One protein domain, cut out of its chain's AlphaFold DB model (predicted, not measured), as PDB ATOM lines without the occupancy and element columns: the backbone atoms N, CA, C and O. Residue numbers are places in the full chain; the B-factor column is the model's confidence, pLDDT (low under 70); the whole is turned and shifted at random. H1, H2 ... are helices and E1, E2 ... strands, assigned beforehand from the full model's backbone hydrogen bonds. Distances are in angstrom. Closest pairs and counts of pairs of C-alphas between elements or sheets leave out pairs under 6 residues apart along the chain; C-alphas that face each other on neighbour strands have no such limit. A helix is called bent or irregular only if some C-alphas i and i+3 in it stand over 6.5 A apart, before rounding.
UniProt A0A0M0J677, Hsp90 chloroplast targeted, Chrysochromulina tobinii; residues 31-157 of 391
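This is residues 31 to 157 of the 391 residues of the protein "Hsp90 chloroplast targeted" of Chrysochromulina tobinii (UniProt A0A0M0J677). The model is an open arch: H1 and H5 lie side by side as one leg, H2 and H4 cross in the middle of the top with short H3 beyond H4, and the hairpin of E1 and E2 makes the other leg. After H5, the long unnamed stretch of residues 135 to 157 runs back across the arch to the hairpin, where short pairings tie residues 148 to 149 and 155 to 156 to E2. The printed part has 127 residues with five named helices and two named strands, in the order H1 H2 E1 E2 H3 H4 H5, and the sheet, E1 - E2, is antiparallel. The class is mostly helix, though under half of the residues are in named elements. The whole is only just compact, close to loose, with a radius of gyration of the C-alphas of 16.3 A and spans of 40 by 38 by 26 A.

H1, residues 38 to 51, touches H5, residues 124 to 134, at a shallow tilt of 23 degrees, the same way; their closest C-alphas, those of Ser 46 and Val 133, are 4.0 A apart. H2, residues 66 to 76, is apart from H1. It touches H4, residues 112 to 121, at a steep tilt of 61 degrees, opposite ways; the closest C-alphas, of Val 72 and Thr 114, are 5.2 A apart. E1, residues 82 to 85, and E2, residues 89 to 93, form an antiparallel hairpin; N 82 and O 93 are 2.8 A apart and N 91 and O 84 2.9 A, both within hydrogen-bond range. Residues 92 to 93 of E2 pair antiparallel with 148 to 149, and 89 to 90 with 155 to 156. H3, residues 105 to 110, is close to H4 but not clearly touching, with the closest C-alphas, of Ser 108 and Ile 115, 7.3 A apart. H4 is close to H5 but not clearly touching, with the closest C-alphas, of Ala 120 and Phe 126, 6.9 A apart. Every O i to N i+4 pair is within hydrogen-bond range in H2, H3, H4 and H5; in H1, 7 of 10 are.

H1 begins at C-alpha 38, (-28.791, 7.193, -21.395), and measures 20.3 A; it is irregular, with C-alphas 40 and 43 7.6 A apart. H2 measures 15.3 A, E2 11.1 A and H4 14.4 A. E1 begins at C-alpha 82, (0.978, -7.451, -25.024). H5 measures 15.4 A and ends at C-alpha 134, (-25.258, 9.611, -36.389).

The two C-alphas farthest apart, those of Ala 51 and Ala 105, are 45.7 A apart. The printed part has no cut. The links from H1 to H2 and from E2 to H3 are long, with 14 and 11 residues. Mean pLDDT of the printed part is 86.0; residues 95 to 109 are under 70.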
ATOM      1  N   GLU A  31     -28.641  -4.596 -20.123       87.44
ATOM      2  CA  GLU A  31     -29.494  -3.446 -19.820       87.44
ATOM      3  C   GLU A  31     -28.958  -2.626 -18.644       87.44
ATOM      4  O   GLU A  31     -28.992  -1.395 -18.690       87.44
ATOM      5  N   SER A  32     -28.421  -3.282 -17.608       91.81
ATOM      6  CA  SER A  32     -27.877  -2.592 -16.431       91.81
ATOM      7  C   SER A  32     -26.504  -1.953 -16.667       91.81
ATOM      8  O   SER A  32     -26.019  -1.206 -15.815       91.81
ATOM      9  N   CYS A  33     -25.893  -2.183 -17.836       94.88
ATOM     10  CA  CYS A  33     -24.659  -1.513 -18.240       94.88
ATOM     11  C   CYS A  33     -24.864  -0.033 -18.594       94.88
ATOM     12  O   CYS A  33     -23.909   0.740 -18.504       94.88
ATOM     13  N   PHE A  34     -26.075   0.383 -18.976       95.62
ATOM     14  CA  PHE A  34     -26.369   1.775 -19.314       95.62
ATOM     15  C   PHE A  34     -26.831   2.575 -18.094       95.62
ATOM     16  O   PHE A  34     -27.557   2.079 -17.234       95.62
ATOM     17  N   ALA A  35     -26.439   3.846 -18.031       93.94
ATOM     18  CA  ALA A  35     -26.980   4.770 -17.046       93.94
ATOM     19  C   ALA A  35     -28.486   5.003 -17.300       93.94
ATOM     20  O   ALA A  35     -28.928   4.982 -18.457       93.94
ATOM     21  N   PRO A  36     -29.293   5.260 -16.252       91.94
ATOM     22  CA  PRO A  36     -30.720   5.521 -16.409       91.94
ATOM     23  C   PRO A  36     -30.990   6.638 -17.423       91.94
ATOM     24  O   PRO A  36     -30.447   7.735 -17.318       91.94
ATOM     25  N   GLY A  37     -31.815   6.347 -18.430       90.50
ATOM     26  CA  GLY A  37     -32.162   7.305 -19.481       90.50
ATOM     27  C   GLY A  37     -31.061   7.582 -20.514       90.50
ATOM     28  O   GLY A  37     -31.303   8.381 -21.416       90.50
ATOM     29  N   ALA A  38     -29.897   6.923 -20.468       91.69
ATOM     30  CA  ALA A  38     -28.791   7.193 -21.395       91.69
ATOM     31  C   ALA A  38     -29.213   7.120 -22.872       91.69
ATOM     32  O   ALA A  38     -28.956   8.047 -23.639       91.69
ATOM     33  N   LEU A  39     -29.943   6.067 -23.257       93.06
ATOM     34  CA  LEU A  39     -30.376   5.870 -24.645       93.06
ATOM     35  C   LEU A  39     -31.522   6.806 -25.071       93.06
ATOM     36  O   LEU A  39     -31.794   6.946 -26.260       93.06
ATOM     37  N   SER A  40     -32.179   7.490 -24.128       93.94
ATOM     38  CA  SER A  40     -33.228   8.471 -24.450       93.94
ATOM     39  C   SER A  40     -32.667   9.794 -24.988       93.94
ATOM     40  O   SER A  40     -33.384  10.553 -25.636       93.94
ATOM     41  N   ARG A  41     -31.362  10.041 -24.804       93.50
ATOM     42  CA  ARG A  41     -30.659  11.260 -25.239       93.50
ATOM     43  C   ARG A  41     -30.302  11.278 -26.730       93.50
ATOM     44  O   ARG A  41     -29.610  12.183 -27.182       93.50
ATOM     45  N   ALA A  42     -30.756  10.293 -27.509       92.75
ATOM     46  CA  ALA A  42     -30.357  10.129 -28.909       92.75
ATOM     47  C   ALA A  42     -30.623  11.379 -29.764       92.75
ATOM     48  O   ALA A  42     -29.793  11.756 -30.585       92.75
ATOM     49  N   LYS A  43     -31.767  12.043 -29.549       90.31
ATOM     50  CA  LYS A  43     -32.150  13.239 -30.312       90.31
ATOM     51  C   LYS A  43     -31.244  14.436 -30.009       90.31
ATOM     52  O   LYS A  43     -30.709  15.028 -30.937       90.31
ATOM     53  N   GLU A  44     -31.041  14.738 -28.726       93.00
ATOM     54  CA  GLU A  44     -30.109  15.780 -28.257       93.00
ATOM     55  C   GLU A  44     -28.713  15.557 -28.855       93.00
ATOM     56  O   GLU A  44     -28.113  16.460 -29.434       93.00
ATOM     57  N   LEU A  45     -28.219  14.320 -28.778       93.75
ATOM     58  CA  LEU A  45     -26.900  13.969 -29.287       93.75
ATOM     59  C   LEU A  45     -26.806  14.074 -30.812       93.75
ATOM     60  O   LEU A  45     -25.756  14.474 -31.307       93.75
ATOM     61  N   SER A  46     -27.877  13.775 -31.553       91.81
ATOM     62  CA  SER A  46     -27.908  13.928 -33.013       91.81
ATOM     63  C   SER A  46     -27.731  15.384 -33.452       91.81
ATOM     64  O   SER A  46     -26.969  15.671 -34.376       91.81
ATOM     65  N   GLU A  47     -28.363  16.319 -32.740       90.38
ATOM     66  CA  GLU A  47     -28.214  17.754 -33.002       90.38
ATOM     67  C   GLU A  47     -26.769  18.208 -32.748       90.38
ATOM     68  O   GLU A  47     -26.173  18.887 -33.587       90.38
ATOM     69  N   THR A  48     -26.160  17.763 -31.640       92.62
ATOM     70  CA  THR A  48     -24.748  18.069 -31.354       92.62
ATOM     71  C   THR A  48     -23.790  17.414 -32.346       92.62
ATOM     72  O   THR A  48     -22.817  18.047 -32.742       92.62
ATOM     73  N   PHE A  49     -24.087  16.189 -32.795       90.50
ATOM     74  CA  PHE A  49     -23.291  15.451 -33.772       90.50
ATOM     75  C   PHE A  49     -23.202  16.203 -35.099       90.50
ATOM     76  O   PHE A  49     -22.109  16.402 -35.623       90.50
ATOM     77  N   ALA A  50     -24.347  16.655 -35.615       83.62
ATOM     78  CA  ALA A  50     -24.425  17.373 -36.882       83.62
ATOM     79  C   ALA A  50     -23.755  18.758 -36.832       83.62
ATOM     80  O   ALA A  50     -23.222  19.214 -37.840       83.62
ATOM     81  N   ALA A  51     -23.783  19.429 -35.675       88.50
ATOM     82  CA  ALA A  51     -23.193  20.756 -35.495       88.50
ATOM     83  C   ALA A  51     -21.675  20.735 -35.226       88.50
ATOM     84  O   ALA A  51     -21.039  21.791 -35.207       88.50
ATOM     85  N   ALA A  52     -21.095  19.560 -34.976       89.38
ATOM     86  CA  ALA A  52     -19.712  19.438 -34.547       89.38
ATOM     87  C   ALA A  52     -18.703  19.686 -35.687       89.38
ATOM     88  O   ALA A  52     -18.954  19.394 -36.855       89.38
ATOM     89  N   SER A  53     -17.532  20.218 -35.327       83.06
ATOM     90  CA  SER A  53     -16.446  20.606 -36.242       83.06
ATOM     91  C   SER A  53     -15.094  20.162 -35.662       83.06
ATOM     92  O   SER A  53     -14.958  20.176 -34.434       83.06
ATOM     93  N   PRO A  54     -14.094  19.750 -36.473       89.06
ATOM     94  CA  PRO A  54     -14.002  19.843 -37.943       89.06
ATOM     95  C   PRO A  54     -14.744  18.753 -38.734       89.06
ATOM     96  O   PRO A  54     -14.821  18.833 -39.956       89.06
ATOM     97  N   PHE A  55     -15.304  17.754 -38.060       82.38
ATOM     98  CA  PHE A  55     -16.147  16.709 -38.646       82.38
ATOM     99  C   PHE A  55     -17.275  16.339 -37.671       82.38
ATOM    100  O   PHE A  55     -17.116  16.573 -36.465       82.38
ATOM    101  N   PRO A  56     -18.388  15.745 -38.151       84.44
ATOM    102  CA  PRO A  56     -19.480  15.306 -37.285       84.44
ATOM    103  C   PRO A  56     -18.998  14.311 -36.221       84.44
ATOM    104  O   PRO A  56     -18.420  13.273 -36.544       84.44
ATOM    105  N   HIS A  57     -19.211  14.629 -34.944       90.44
ATOM    106  CA  HIS A  57     -18.823  13.782 -33.815       90.44
ATOM    107  C   HIS A  57     -19.698  14.056 -32.587       90.44
ATOM    108  O   HIS A  57     -20.179  15.168 -32.391       90.44
ATOM    109  N   ALA A  58     -19.892  13.047 -31.734       90.19
ATOM    110  CA  ALA A  58     -20.674  13.170 -30.504       90.19
ATOM    111  C   ALA A  58     -19.849  12.741 -29.289       90.19
ATOM    112  O   ALA A  58     -19.198  11.697 -29.306       90.19
ATOM    113  N   HIS A  59     -19.921  13.517 -28.206       89.44
ATOM    114  CA  HIS A  59     -19.323  13.149 -26.925       89.44
ATOM    115  C   HIS A  59     -20.375  12.519 -26.004       89.44
ATOM    116  O   HIS A  59     -21.294  13.180 -25.517       89.44
ATOM    117  N   LEU A  60     -20.228  11.220 -25.751       88.19
ATOM    118  CA  LEU A  60     -21.166  10.415 -24.974       88.19
ATOM    119  C   LEU A  60     -20.813  10.442 -23.477       88.19
ATOM    120  O   LEU A  60     -20.260   9.486 -22.932       88.19
ATOM    121  N   SER A  61     -21.135  11.541 -22.792       87.12
ATOM    122  CA  SER A  61     -20.922  11.644 -21.344       87.12
ATOM    123  C   SER A  61     -21.932  10.800 -20.556       87.12
ATOM    124  O   SER A  61     -23.140  10.861 -20.797       87.12
ATOM    125  N   SER A  62     -21.429  10.033 -19.583       87.19
ATOM    126  CA  SER A  62     -22.231   9.277 -18.607       87.19
ATOM    127  C   SER A  62     -23.244   8.297 -19.217       87.19
ATOM    128  O   SER A  62     -24.334   8.120 -18.681       87.19
ATOM    129  N   ILE A  63     -22.905   7.654 -20.340       91.31
ATOM    130  CA  ILE A  63     -23.779   6.643 -20.962       91.31
ATOM    131  C   ILE A  63     -23.752   5.307 -20.225       91.31
ATOM    132  O   ILE A  63     -24.770   4.622 -20.171       91.31
ATOM    133  N   LEU A  64     -22.610   4.936 -19.650       94.06
ATOM    134  CA  LEU A  64     -22.454   3.678 -18.926       94.06
ATOM    135  C   LEU A  64     -22.663   3.888 -17.426       94.06
ATOM    136  O   LEU A  64     -22.238   4.895 -16.857       94.06
ATOM    137  N   ALA A  65     -23.310   2.921 -16.782       94.75
ATOM    138  CA  ALA A  65     -23.516   2.924 -15.345       94.75
ATOM    139  C   ALA A  65     -22.170   2.773 -14.618       94.75
ATOM    140  O   ALA A  65     -21.357   1.904 -14.945       94.75
ATOM    141  N   GLN A  66     -21.935   3.596 -13.593       94.50
ATOM    142  CA  GLN A  66     -20.686   3.569 -12.828       94.50
ATOM    143  C   GLN A  66     -20.355   2.182 -12.236       94.50
ATOM    144  O   GLN A  66     -19.193   1.780 -12.341       94.50
ATOM    145  N   PRO A  67     -21.314   1.410 -11.675       93.81
ATOM    146  CA  PRO A  67     -21.030   0.052 -11.204       93.81
ATOM    147  C   PRO A  67     -20.511  -0.872 -12.312       93.81
ATOM    148  O   PRO A  67     -19.551  -1.608 -12.091       93.81
ATOM    149  N   ALA A  68     -21.080  -0.781 -13.521       93.56
ATOM    150  CA  ALA A  68     -20.642  -1.568 -14.672       93.56
ATOM    151  C   ALA A  68     -19.213  -1.198 -15.096       93.56
ATOM    152  O   ALA A  68     -18.370  -2.075 -15.265       93.56
ATOM    153  N   LEU A  69     -18.902   0.102 -15.181       92.88
ATOM    154  CA  LEU A  69     -17.554   0.583 -15.509       92.88
ATOM    155  C   LEU A  69     -16.497   0.109 -14.504       92.88
ATOM    156  O   LEU A  69     -15.396  -0.277 -14.899       92.88
ATOM    157  N   LEU A  70     -16.810   0.142 -13.206       94.75
ATOM    158  CA  LEU A  70     -15.886  -0.292 -12.158       94.75
ATOM    159  C   LEU A  70     -15.621  -1.800 -12.219       94.75
ATOM    160  O   LEU A  70     -14.460  -2.201 -12.109       94.75
ATOM    161  N   ALA A  71     -16.664  -2.604 -12.442       94.25
ATOM    162  CA  ALA A  71     -16.543  -4.052 -12.592       94.25
ATOM    163  C   ALA A  71     -15.707  -4.426 -13.828       94.25
ATOM    164  O   ALA A  71     -14.736  -5.170 -13.712       94.25
ATOM    165  N   VAL A  72     -15.997  -3.819 -14.986       92.38
ATOM    166  CA  VAL A  72     -15.223  -4.027 -16.223       92.38
ATOM    167  C   VAL A  72     -13.763  -3.618 -16.035       92.38
ATOM    168  O   VAL A  72     -12.856  -4.348 -16.422       92.38
ATOM    169  N   ARG A  73     -13.495  -2.478 -15.386       92.00
ATOM    170  CA  ARG A  73     -12.121  -2.040 -15.101       92.00
ATOM    171  C   ARG A  73     -11.364  -3.049 -14.235       92.00
ATOM    172  O   ARG A  73     -10.175  -3.265 -14.466       92.00
ATOM    173  N   GLN A  74     -12.022  -3.627 -13.230       91.25
ATOM    174  CA  GLN A  74     -11.413  -4.633 -12.364       91.25
ATOM    175  C   GLN A  74     -11.045  -5.891 -13.157       91.25
ATOM    176  O   GLN A  74      -9.922  -6.370 -13.032       91.25
ATOM    177  N   GLU A  75     -11.950  -6.375 -14.006       90.25
ATOM    178  CA  GLU A  75     -11.725  -7.535 -14.875       90.25
ATOM    179  C   GLU A  75     -10.600  -7.304 -15.891       90.25
ATOM    180  O   GLU A  75      -9.653  -8.088 -15.963       90.25
ATOM    181  N   LEU A  76     -10.645  -6.190 -16.628       86.31
ATOM    182  CA  LEU A  76      -9.625  -5.851 -17.624       86.31
ATOM    183  C   LEU A  76      -8.237  -5.668 -16.992       86.31
ATOM    184  O   LEU A  76      -7.229  -5.971 -17.628       86.31
ATOM    185  N   GLY A  77      -8.168  -5.226 -15.731       83.94
ATOM    186  CA  GLY A  77      -6.919  -5.114 -14.975       83.94
ATOM    187  C   GLY A  77      -6.240  -6.455 -14.668       83.94
ATOM    188  O   GLY A  77      -5.042  -6.476 -14.387       83.94
ATOM    189  N   LEU A  78      -6.975  -7.570 -14.740       82.94
ATOM    190  CA  LEU A  78      -6.436  -8.921 -14.560       82.94
ATOM    191  C   LEU A  78      -5.869  -9.506 -15.860       82.94
ATOM    192  O   LEU A  78      -5.136 -10.499 -15.822       82.94
ATOM    193  N   LEU A  79      -6.189  -8.907 -17.011       81.00
ATOM    194  CA  LEU A  79      -5.758  -9.407 -18.307       81.00
ATOM    195  C   LEU A  79      -4.293  -9.086 -18.584       81.00
ATOM    196  O   LEU A  79      -3.789  -7.986 -18.346       81.00
ATOM    197  N   ARG A  80      -3.598 -10.060 -19.174       80.88
ATOM    198  CA  ARG A  80      -2.250  -9.842 -19.688       80.88
ATOM    199  C   ARG A  80      -2.327  -9.013 -20.968       80.88
ATOM    200  O   ARG A  80      -2.860  -9.462 -21.979       80.88
ATOM    201  N   SER A  81      -1.720  -7.834 -20.941       84.06
ATOM    202  CA  SER A  81      -1.514  -7.010 -22.131       84.06
ATOM    203  C   SER A  81      -0.206  -7.363 -22.842       84.06
ATOM    204  O   SER A  81       0.805  -7.633 -22.188       84.06
ATOM    205  N   THR A  82      -0.199  -7.275 -24.168       85.12
ATOM    206  CA  THR A  82       0.978  -7.451 -25.024       85.12
ATOM    207  C   THR A  82       1.394  -6.105 -25.601       85.12
ATOM    208  O   THR A  82       0.557  -5.342 -26.077       85.12
ATOM    209  N   PHE A  83       2.689  -5.802 -25.545       91.56
ATOM    210  CA  PHE A  83       3.245  -4.598 -26.155       91.56
ATOM    211  C   PHE A  83       3.237  -4.716 -27.684       91.56
ATOM    212  O   PHE A  83       3.663  -5.743 -28.215       91.56
ATOM    213  N   LYS A  84       2.773  -3.672 -28.374       87.19
ATOM    214  CA  LYS A  84       2.810  -3.547 -29.832       87.19
ATOM    215  C   LYS A  84       3.285  -2.149 -30.218       87.19
ATOM    216  O   LYS A  84       2.800  -1.158 -29.670       87.19
ATOM    217  N   GLU A  85       4.213  -2.088 -31.163       90.94
ATOM    218  CA  GLU A  85       4.746  -0.844 -31.717       90.94
ATOM    219  C   GLU A  85       4.873  -0.982 -33.233       90.94
ATOM    220  O   GLU A  85       5.365  -1.996 -33.730       90.94
ATOM    221  N   THR A  86       4.391   0.031 -33.942       87.44
ATOM    222  CA  THR A  86       4.514   0.202 -35.389       87.44
ATOM    223  C   THR A  86       4.957   1.637 -35.682       87.44
ATOM    224  O   THR A  86       5.216   2.420 -34.770       87.44
ATOM    225  N   ASP A  87       5.040   1.989 -36.958       80.06
ATOM    226  CA  ASP A  87       5.169   3.370 -37.423       80.06
ATOM    227  C   ASP A  87       4.004   4.279 -36.976       80.06
ATOM    228  O   ASP A  87       4.206   5.473 -36.765       80.06
ATOM    229  N   MET A  88       2.800   3.724 -36.795       81.06
ATOM    230  CA  MET A  88       1.578   4.476 -36.477       81.06
ATOM    231  C   MET A  88       1.228   4.526 -34.981       81.06
ATOM    232  O   MET A  88       0.562   5.469 -34.540       81.06
ATOM    233  N   PHE A  89       1.608   3.522 -34.185       92.25
ATOM    234  CA  PHE A  89       1.195   3.462 -32.780       92.25
ATOM    235  C   PHE A  89       2.167   2.729 -31.857       92.25
ATOM    236  O   PHE A  89       2.941   1.867 -32.265       92.25
ATOM    237  N   LYS A  90       2.023   3.010 -30.557       92.25
ATOM    238  CA  LYS A  90       2.706   2.342 -29.446       92.25
ATOM    239  C   LYS A  90       1.724   2.084 -28.306       92.25
ATOM    240  O   LYS A  90       1.382   3.004 -27.559       92.25
ATOM    241  N   VAL A  91       1.283   0.834 -28.150       93.69
ATOM    242  CA  VAL A  91       0.203   0.457 -27.221       93.69
ATOM    243  C   VAL A  91       0.469  -0.862 -26.495       93.69
ATOM    244  O   VAL A  91       1.262  -1.696 -26.930       93.69
ATOM    245  N   PHE A  92      -0.228  -1.074 -25.378       89.06
ATOM    246  CA  PHE A  92      -0.360  -2.383 -24.737       89.06
ATOM    247  C   PHE A  92      -1.768  -2.913 -24.996       89.06
ATOM    248  O   PHE A  92      -2.722  -2.459 -24.371       89.06
ATOM    249  N   GLN A  93      -1.905  -3.862 -25.913       85.00
ATOM    250  CA  GLN A  93      -3.203  -4.406 -26.315       85.00
ATOM    251  C   GLN A  93      -3.483  -5.718 -25.575       85.00
ATOM    252  O   GLN A  93      -2.584  -6.551 -25.418       85.00
ATOM    253  N   THR A  94      -4.709  -5.920 -25.096       79.19
ATOM    254  CA  THR A  94      -5.142  -7.237 -24.595       79.19
ATOM    255  C   THR A  94      -5.296  -8.231 -25.751       79.19
ATOM    256  O   THR A  94      -5.183  -7.865 -26.919       79.19
ATOM    257  N   GLY A  95      -5.561  -9.507 -25.455       68.38
ATOM    258  CA  GLY A  95      -6.099 -10.407 -26.482       68.38
ATOM    259  C   GLY A  95      -7.384  -9.836 -27.101       68.38
ATOM    260  O   GLY A  95      -8.044  -8.994 -26.484       68.38
ATOM    261  N   ASP A  96      -7.701 -10.273 -28.320       64.31
ATOM    262  CA  ASP A  96      -8.912  -9.870 -29.034       64.31
ATOM    263  C   ASP A  96     -10.165 -10.236 -28.219       64.31
ATOM    264  O   ASP A  96     -10.404 -11.409 -27.920       64.31
ATOM    265  N   LEU A  97     -10.944  -9.218 -27.842       67.06
ATOM    266  CA  LEU A  97     -12.153  -9.379 -27.035       67.06
ATOM    267  C   LEU A  97     -13.337  -9.885 -27.873       67.06
ATOM    268  O   LEU A  97     -14.353 -10.291 -27.302       67.06
ATOM    269  N   ALA A  98     -13.225  -9.895 -29.207       56.88
ATOM    270  CA  ALA A  98     -14.211 -10.514 -30.085       56.88
ATOM    271  C   ALA A  98     -14.276 -12.040 -29.881       56.88
ATOM    272  O   ALA A  98     -15.355 -12.617 -29.961       56.88
ATOM    273  N   ASN A  99     -13.163 -12.676 -29.494       62.06
ATOM    274  CA  ASN A  99     -13.091 -14.125 -29.260       62.06
ATOM    275  C   ASN A  99     -13.585 -14.571 -27.874       62.06
ATOM    276  O   ASN A  99     -13.496 -15.754 -27.550       62.06
ATOM    277  N   LEU A 100     -14.095 -13.658 -27.037       64.69
ATOM    278  CA  LEU A 100     -14.733 -14.045 -25.777       64.69
ATOM    279  C   LEU A 100     -16.062 -14.737 -26.096       64.69
ATOM    280  O   LEU A 100     -17.047 -14.069 -26.408       64.69
ATOM    281  N   ASP A 101     -16.116 -16.061 -26.053       58.31
ATOM    282  CA  ASP A 101     -17.374 -16.775 -26.248       58.31
ATOM    283  C   ASP A 101     -18.184 -16.760 -24.944       58.31
ATOM    284  O   ASP A 101     -17.731 -17.242 -23.909       58.31
ATOM    285  N   ALA A 102     -19.396 -16.202 -24.986       60.09
ATOM    286  CA  ALA A 102     -20.301 -16.216 -23.837       60.09
ATOM    287  C   ALA A 102     -20.840 -17.631 -23.538       60.09
ATOM    288  O   ALA A 102     -21.313 -17.890 -22.429       60.09
ATOM    289  N   ALA A 103     -20.779 -18.548 -24.509       57.84
ATOM    290  CA  ALA A 103     -21.132 -19.954 -24.335       57.84
ATOM    291  C   ALA A 103     -19.999 -20.784 -23.704       57.84
ATOM    292  O   ALA A 103     -20.248 -21.896 -23.234       57.84
ATOM    293  N   ASP A 104     -18.776 -20.251 -23.649       62.56
ATOM    294  CA  ASP A 104     -17.653 -20.903 -22.986       62.56
ATOM    295  C   ASP A 104     -17.676 -20.603 -21.481       62.56
ATOM    296  O   ASP A 104     -17.534 -19.461 -21.033       62.56
ATOM    297  N   ALA A 105     -17.855 -21.658 -20.684       61.75
ATOM    298  CA  ALA A 105     -17.948 -21.576 -19.231       61.75
ATOM    299  C   ALA A 105     -16.683 -20.995 -18.570       61.75
ATOM    300  O   ALA A 105     -16.786 -20.409 -17.492       61.75
ATOM    301  N   GLU A 106     -15.506 -21.127 -19.192       62.72
ATOM    302  CA  GLU A 106     -14.250 -20.581 -18.668       62.72
ATOM    303  C   GLU A 106     -14.161 -19.063 -18.899       62.72
ATOM    304  O   GLU A 106     -13.833 -18.311 -17.978       62.72
ATOM    305  N   HIS A 107     -14.548 -18.588 -20.089       65.69
ATOM    306  CA  HIS A 107     -14.585 -17.160 -20.425       65.69
ATOM    307  C   HIS A 107     -15.685 -16.410 -19.660       65.69
ATOM    308  O   HIS A 107     -15.431 -15.342 -19.096       65.69
ATOM    309  N   SER A 108     -16.882 -16.996 -19.577       62.62
ATOM    310  CA  SER A 108     -18.028 -16.426 -18.858       62.62
ATOM    311  C   SER A 108     -17.823 -16.345 -17.345       62.62
ATOM    312  O   SER A 108     -18.373 -15.453 -16.703       62.62
ATOM    313  N   ALA A 109     -16.996 -17.223 -16.768       69.31
ATOM    314  CA  ALA A 109     -16.607 -17.136 -15.362       69.31
ATOM    315  C   ALA A 109     -15.491 -16.103 -15.109       69.31
ATOM    316  O   ALA A 109     -15.410 -15.552 -14.012       69.31
ATOM    317  N   ALA A 110     -14.625 -15.852 -16.096       73.44
ATOM    318  CA  ALA A 110     -13.456 -14.991 -15.932       73.44
ATOM    319  C   ALA A 110     -13.747 -13.498 -16.156       73.44
ATOM    320  O   ALA A 110     -13.135 -12.669 -15.482       73.44
ATOM    321  N   LEU A 111     -14.638 -13.153 -17.098       85.75
ATOM    322  CA  LEU A 111     -14.911 -11.763 -17.505       85.75
ATOM    323  C   LEU A 111     -16.420 -11.441 -17.672       85.75
ATOM    324  O   LEU A 111     -16.828 -10.921 -18.722       85.75
ATOM    325  N   PRO A 112     -17.284 -11.768 -16.692       89.00
ATOM    326  CA  PRO A 112     -18.732 -11.602 -16.825       89.00
ATOM    327  C   PRO A 112     -19.174 -10.151 -17.081       89.00
ATOM    328  O   PRO A 112     -20.058  -9.920 -17.909       89.00
ATOM    329  N   ALA A 113     -18.564  -9.154 -16.433       91.81
ATOM    330  CA  ALA A 113     -18.914  -7.749 -16.632       91.81
ATOM    331  C   ALA A 113     -18.506  -7.250 -18.026       91.81
ATOM    332  O   ALA A 113     -19.249  -6.506 -18.666       91.81
ATOM    333  N   THR A 114     -17.348  -7.682 -18.527       90.31
ATOM    334  CA  THR A 114     -16.851  -7.334 -19.866       90.31
ATOM    335  C   THR A 114     -17.747  -7.925 -20.954       90.31
ATOM    336  O   THR A 114     -18.075  -7.244 -21.928       90.31
ATOM    337  N   ILE A 115     -18.208  -9.169 -20.769       88.81
ATOM    338  CA  ILE A 115     -19.170  -9.818 -21.669       88.81
ATOM    339  C   ILE A 115     -20.518  -9.088 -21.642       88.81
ATOM    340  O   ILE A 115     -21.078  -8.823 -22.709       88.81
ATOM    341  N   ALA A 116     -21.016  -8.713 -20.458       91.56
ATOM    342  CA  ALA A 116     -22.255  -7.948 -20.318       91.56
ATOM    343  C   ALA A 116     -22.168  -6.579 -21.015       91.56
ATOM    344  O   ALA A 116     -23.069  -6.218 -21.774       91.56
ATOM    345  N   LEU A 117     -21.054  -5.854 -20.842       92.88
ATOM    346  CA  LEU A 117     -20.825  -4.574 -21.518       92.88
ATOM    347  C   LEU A 117     -20.770  -4.741 -23.039       92.88
ATOM    348  O   LEU A 117     -21.386  -3.962 -23.765       92.88
ATOM    349  N   ARG A 118     -20.079  -5.768 -23.541       91.00
ATOM    350  CA  ARG A 118     -20.048  -6.063 -24.980       91.00
ATOM    351  C   ARG A 118     -21.455  -6.340 -25.506       91.00
ATOM    352  O   ARG A 118     -21.868  -5.747 -26.497       91.00
ATOM    353  N   ALA A 119     -22.221  -7.191 -24.826       90.94
ATOM    354  CA  ALA A 119     -23.604  -7.471 -25.204       90.94
ATOM    355  C   ALA A 119     -24.465  -6.193 -25.218       90.94
ATOM    356  O   ALA A 119     -25.272  -6.015 -26.129       90.94
ATOM    357  N   ALA A 120     -24.245  -5.272 -24.273       93.81
ATOM    358  CA  ALA A 120     -24.904  -3.970 -24.231       93.81
ATOM    359  C   ALA A 120     -24.555  -3.094 -25.446       93.81
ATOM    360  O   ALA A 120     -25.457  -2.628 -26.146       93.81
ATOM    361  N   LEU A 121     -23.260  -2.908 -25.729       93.12
ATOM    362  CA  LEU A 121     -22.761  -2.056 -26.819       93.12
ATOM    363  C   LEU A 121     -23.122  -2.588 -28.214       93.12
ATOM    364  O   LEU A 121     -23.295  -1.805 -29.139       93.12
ATOM    365  N   TYR A 122     -23.298  -3.899 -28.382       92.44
ATOM    366  CA  TYR A 122     -23.737  -4.486 -29.656       92.44
ATOM    367  C   TYR A 122     -25.234  -4.830 -29.688       92.44
ATOM    368  O   TYR A 122     -25.716  -5.395 -30.678       92.44
ATOM    369  N   SER A 123     -25.988  -4.478 -28.639       94.25
ATOM    370  CA  SER A 123     -27.424  -4.752 -28.539       94.25
ATOM    371  C   SER A 123     -28.224  -4.040 -29.640       94.25
ATOM    372  O   SER A 123     -27.847  -2.951 -30.082       94.25
ATOM    373  N   PRO A 124     -29.384  -4.585 -30.061       94.62
ATOM    374  CA  PRO A 124     -30.272  -3.893 -30.994       94.62
ATOM    375  C   PRO A 124     -30.650  -2.478 -30.529       94.62
ATOM    376  O   PRO A 124     -30.720  -1.568 -31.353       94.62
ATOM    377  N   ALA A 125     -30.838  -2.286 -29.219       94.62
ATOM    378  CA  ALA A 125     -31.168  -0.992 -28.627       94.62
ATOM    379  C   ALA A 125     -30.031   0.027 -28.794       94.62
ATOM    380  O   ALA A 125     -30.276   1.147 -29.240       94.62
ATOM    381  N   PHE A 126     -28.784  -0.358 -28.502       95.06
ATOM    382  CA  PHE A 126     -27.643   0.546 -28.658       95.06
ATOM    383  C   PHE A 126     -27.309   0.816 -30.128       95.06
ATOM    384  O   PHE A 126     -27.034   1.953 -30.499       95.06
ATOM    385  N   ARG A 127     -27.418  -0.190 -31.005       93.88
ATOM    386  CA  ARG A 127     -27.254   0.012 -32.455       93.88
ATOM    387  C   ARG A 127     -28.296   0.981 -33.017       93.88
ATOM    388  O   ARG A 127     -27.955   1.839 -33.829       93.88
ATOM    389  N   ALA A 128     -29.552   0.871 -32.576       93.44
ATOM    390  CA  ALA A 128     -30.604   1.818 -32.938       93.44
ATOM    391  C   ALA A 128     -30.297   3.226 -32.408       93.44
ATOM    392  O   ALA A 128     -30.411   4.188 -33.160       93.44
ATOM    393  N   PHE A 129     -29.837   3.335 -31.158       94.75
ATOM    394  CA  PHE A 129     -29.386   4.593 -30.564       94.75
ATOM    395  C   PHE A 129     -28.275   5.258 -31.390       94.75
ATOM    396  O   PHE A 129     -28.434   6.412 -31.781       94.75
ATOM    397  N   VAL A 130     -27.193   4.538 -31.716       92.88
ATOM    398  CA  VAL A 130     -26.083   5.070 -32.530       92.88
ATOM    399  C   VAL A 130     -26.593   5.541 -33.886       92.88
ATOM    400  O   VAL A 130     -26.288   6.659 -34.287       92.88
ATOM    401  N   ARG A 131     -27.435   4.745 -34.553       91.06
ATOM    402  CA  ARG A 131     -28.057   5.129 -35.825       91.06
ATOM    403  C   ARG A 131     -28.904   6.396 -35.711       91.06
ATOM    404  O   ARG A 131     -28.876   7.218 -36.617       91.06
ATOM    405  N   THR A 132     -29.661   6.570 -34.630       91.38
ATOM    406  CA  THR A 132     -30.433   7.800 -34.404       91.38
ATOM    407  C   THR A 132     -29.523   9.005 -34.188       91.38
ATOM    408  O   THR A 132     -29.828  10.078 -34.696       91.38
ATOM    409  N   VAL A 133     -28.408   8.840 -33.473       91.75
ATOM    410  CA  VAL A 133     -27.443   9.923 -33.240       91.75
ATOM    411  C   VAL A 133     -26.734  10.319 -34.537       91.75
ATOM    412  O   VAL A 133     -26.706  11.495 -34.882       91.75
ATOM    413  N   THR A 134     -26.178   9.352 -35.267       86.44
ATOM    414  CA  THR A 134     -25.258   9.611 -36.389       86.44
ATOM    415  C   THR A 134     -25.933   9.640 -37.759       86.44
ATOM    416  O   THR A 134     -25.336  10.093 -38.732       86.44
ATOM    417  N   GLY A 135     -27.149   9.102 -37.868       83.12
ATOM    418  CA  GLY A 135     -27.839   8.883 -39.138       83.12
ATOM    419  C   GLY A 135     -27.331   7.683 -39.944       83.12
ATOM    420  O   GLY A 135     -27.876   7.430 -41.015       83.12
ATOM    421  N   CYS A 136     -26.326   6.933 -39.466       78.62
ATOM    422  CA  CYS A 136     -25.653   5.886 -40.241       78.62
ATOM    423  C   CYS A 136     -26.583   4.767 -40.759       78.62
ATOM    424  O   CYS A 136     -27.674   4.542 -40.217       78.62
ATOM    425  N   PRO A 137     -26.159   4.012 -41.794       74.56
ATOM    426  CA  PRO A 137     -26.877   2.817 -42.229       74.56
ATOM    427  C   PRO A 137     -27.095   1.806 -41.085       74.56
ATOM    428  O   PRO A 137     -26.431   1.884 -40.046       74.56
ATOM    429  N   PRO A 138     -28.022   0.841 -41.245       79.88
ATOM    430  CA  PRO A 138     -28.239  -0.207 -40.252       79.88
ATOM    431  C   PRO A 138     -26.938  -0.919 -39.860       79.88
ATOM    432  O   PRO A 138     -26.244  -1.476 -40.706       79.88
ATOM    433  N   LEU A 139     -26.630  -0.911 -38.562       82.00
ATOM    434  CA  LEU A 139     -25.444  -1.557 -38.005       82.00
ATOM    435  C   LEU A 139     -25.687  -3.057 -37.794       82.00
ATOM    436  O   LEU A 139     -26.758  -3.465 -37.324       82.00
ATOM    437  N   THR A 140     -24.679  -3.876 -38.097       85.19
ATOM    438  CA  THR A 140     -24.708  -5.324 -37.851       85.19
ATOM    439  C   THR A 140     -24.412  -5.636 -36.381       85.19
ATOM    440  O   THR A 140     -23.950  -4.789 -35.619       85.19
ATOM    441  N   GLY A 141     -24.697  -6.869 -35.957       82.88
ATOM    442  CA  GLY A 141     -24.275  -7.370 -34.644       82.88
ATOM    443  C   GLY A 141     -22.846  -7.899 -34.605       82.88
ATOM    444  O   GLY A 141     -22.481  -8.510 -33.604       82.88
ATOM    445  N   GLN A 142     -22.074  -7.719 -35.683       82.62
ATOM    446  CA  GLN A 142     -20.680  -8.135 -35.732       82.62
ATOM    447  C   GLN A 142     -19.889  -7.351 -34.686       82.62
ATOM    448  O   GLN A 142     -19.996  -6.129 -34.598       82.62
ATOM    449  N   GLN A 143     -19.129  -8.077 -33.875       83.88
ATOM    450  CA  GLN A 143     -18.371  -7.512 -32.771       83.88
ATOM    451  C   GLN A 143     -16.949  -7.217 -33.245       83.88
ATOM    452  O   GLN A 143     -16.289  -8.094 -33.792       83.88
ATOM    453  N   ASP A 144     -16.502  -5.985 -33.027       80.75
ATOM    454  CA  ASP A 144     -15.156  -5.494 -33.338       80.75
ATOM    455  C   ASP A 144     -14.730  -4.555 -32.205       80.75
ATOM    456  O   ASP A 144     -14.993  -3.350 -32.227       80.75
ATOM    457  N   MET A 145     -14.188  -5.140 -31.135       84.75
ATOM    458  CA  MET A 145     -13.853  -4.423 -29.910       84.75
ATOM    459  C   MET A 145     -12.493  -4.875 -29.393       84.75
ATOM    460  O   MET A 145     -12.221  -6.067 -29.261       84.75
ATOM    461  N   SER A 146     -11.655  -3.912 -29.017       84.31
ATOM    462  CA  SER A 146     -10.365  -4.175 -28.382       84.31
ATOM    463  C   SER A 146     -10.173  -3.315 -27.138       84.31
ATOM    464  O   SER A 146     -10.763  -2.243 -27.006       84.31
ATOM    465  N   CYS A 147      -9.335  -3.787 -26.213       87.94
ATOM    466  CA  CYS A 147      -8.901  -3.013 -25.056       87.94
ATOM    467  C   CYS A 147      -7.406  -2.703 -25.177       87.94
ATOM    468  O   CYS A 147      -6.575  -3.593 -25.379       87.94
ATOM    469  N   ASN A 148      -7.070  -1.424 -25.025       89.94
ATOM    470  CA  ASN A 148      -5.715  -0.903 -25.147       89.94
ATOM    471  C   ASN A 148      -5.359  -0.082 -23.908       89.94
ATOM    472  O   ASN A 148      -6.159   0.722 -23.433       89.94
ATOM    473  N   ALA A 149      -4.136  -0.246 -23.411       90.06
ATOM    474  CA  ALA A 149      -3.559   0.579 -22.363       90.06
ATOM    475  C   ALA A 149      -2.413   1.429 -22.929       90.06
ATOM    476  O   ALA A 149      -1.431   0.911 -23.468       90.06
ATOM    477  N   TYR A 150      -2.524   2.744 -22.755       91.44
ATOM    478  CA  TYR A 150      -1.497   3.716 -23.117       91.44
ATOM    479  C   TYR A 150      -0.688   4.055 -21.867       91.44
ATOM    480  O   TYR A 150      -1.161   4.740 -20.961       91.44
ATOM    481  N   ARG A 151       0.532   3.520 -21.782       90.06
ATOM    482  CA  ARG A 151       1.486   3.896 -20.728       90.06
ATOM    483  C   ARG A 151       2.240   5.160 -21.136       90.06
ATOM    484  O   ARG A 151       2.086   5.639 -22.254       90.06
ATOM    485  N   HIS A 152       3.076   5.685 -20.243       92.75
ATOM    486  CA  HIS A 152       3.938   6.825 -20.555       92.75
ATOM    487  C   HIS A 152       4.709   6.600 -21.872       92.75
ATOM    488  O   HIS A 152       5.414   5.600 -22.017       92.75
ATOM    489  N   GLY A 153       4.554   7.524 -22.825       90.19
ATOM    490  CA  GLY A 153       5.130   7.445 -24.175       90.19
ATOM    491  C   GLY A 153       4.308   6.659 -25.209       90.19
ATOM    492  O   GLY A 153       4.676   6.648 -26.383       90.19
ATOM    493  N   GLY A 154       3.211   6.008 -24.811       93.31
ATOM    494  CA  GLY A 154       2.267   5.373 -25.733       93.31
ATOM    495  C   GLY A 154       1.491   6.408 -26.549       93.31
ATOM    496  O   GLY A 154       1.134   7.463 -26.028       93.31
ATOM    497  N   HIS A 155       1.241   6.109 -27.821       92.38
ATOM    498  CA  HIS A 155       0.616   7.033 -28.768       92.38
ATOM    499  C   HIS A 155      -0.108   6.288 -29.894       92.38
ATOM    500  O   HIS A 155       0.166   5.117 -30.155       92.38
ATOM    501  N   LEU A 156      -1.019   6.996 -30.555       91.12
ATOM    502  CA  LEU A 156      -1.644   6.640 -31.824       91.12
ATOM    503  C   LEU A 156      -1.630   7.914 -32.671       91.12
ATOM    504  O   LEU A 156      -2.103   8.955 -32.213       91.12
ATOM    505  N   LEU A 157      -1.003   7.858 -33.843       83.12
ATOM    506  CA  LEU A 157      -0.842   9.019 -34.718       83.12
ATOM    507  C   LEU A 157      -2.128   9.318 -35.511       83.12
ATOM    508  O   LEU A 157      -3.144   8.631 -35.382       83.12
TER     509      LEU A 157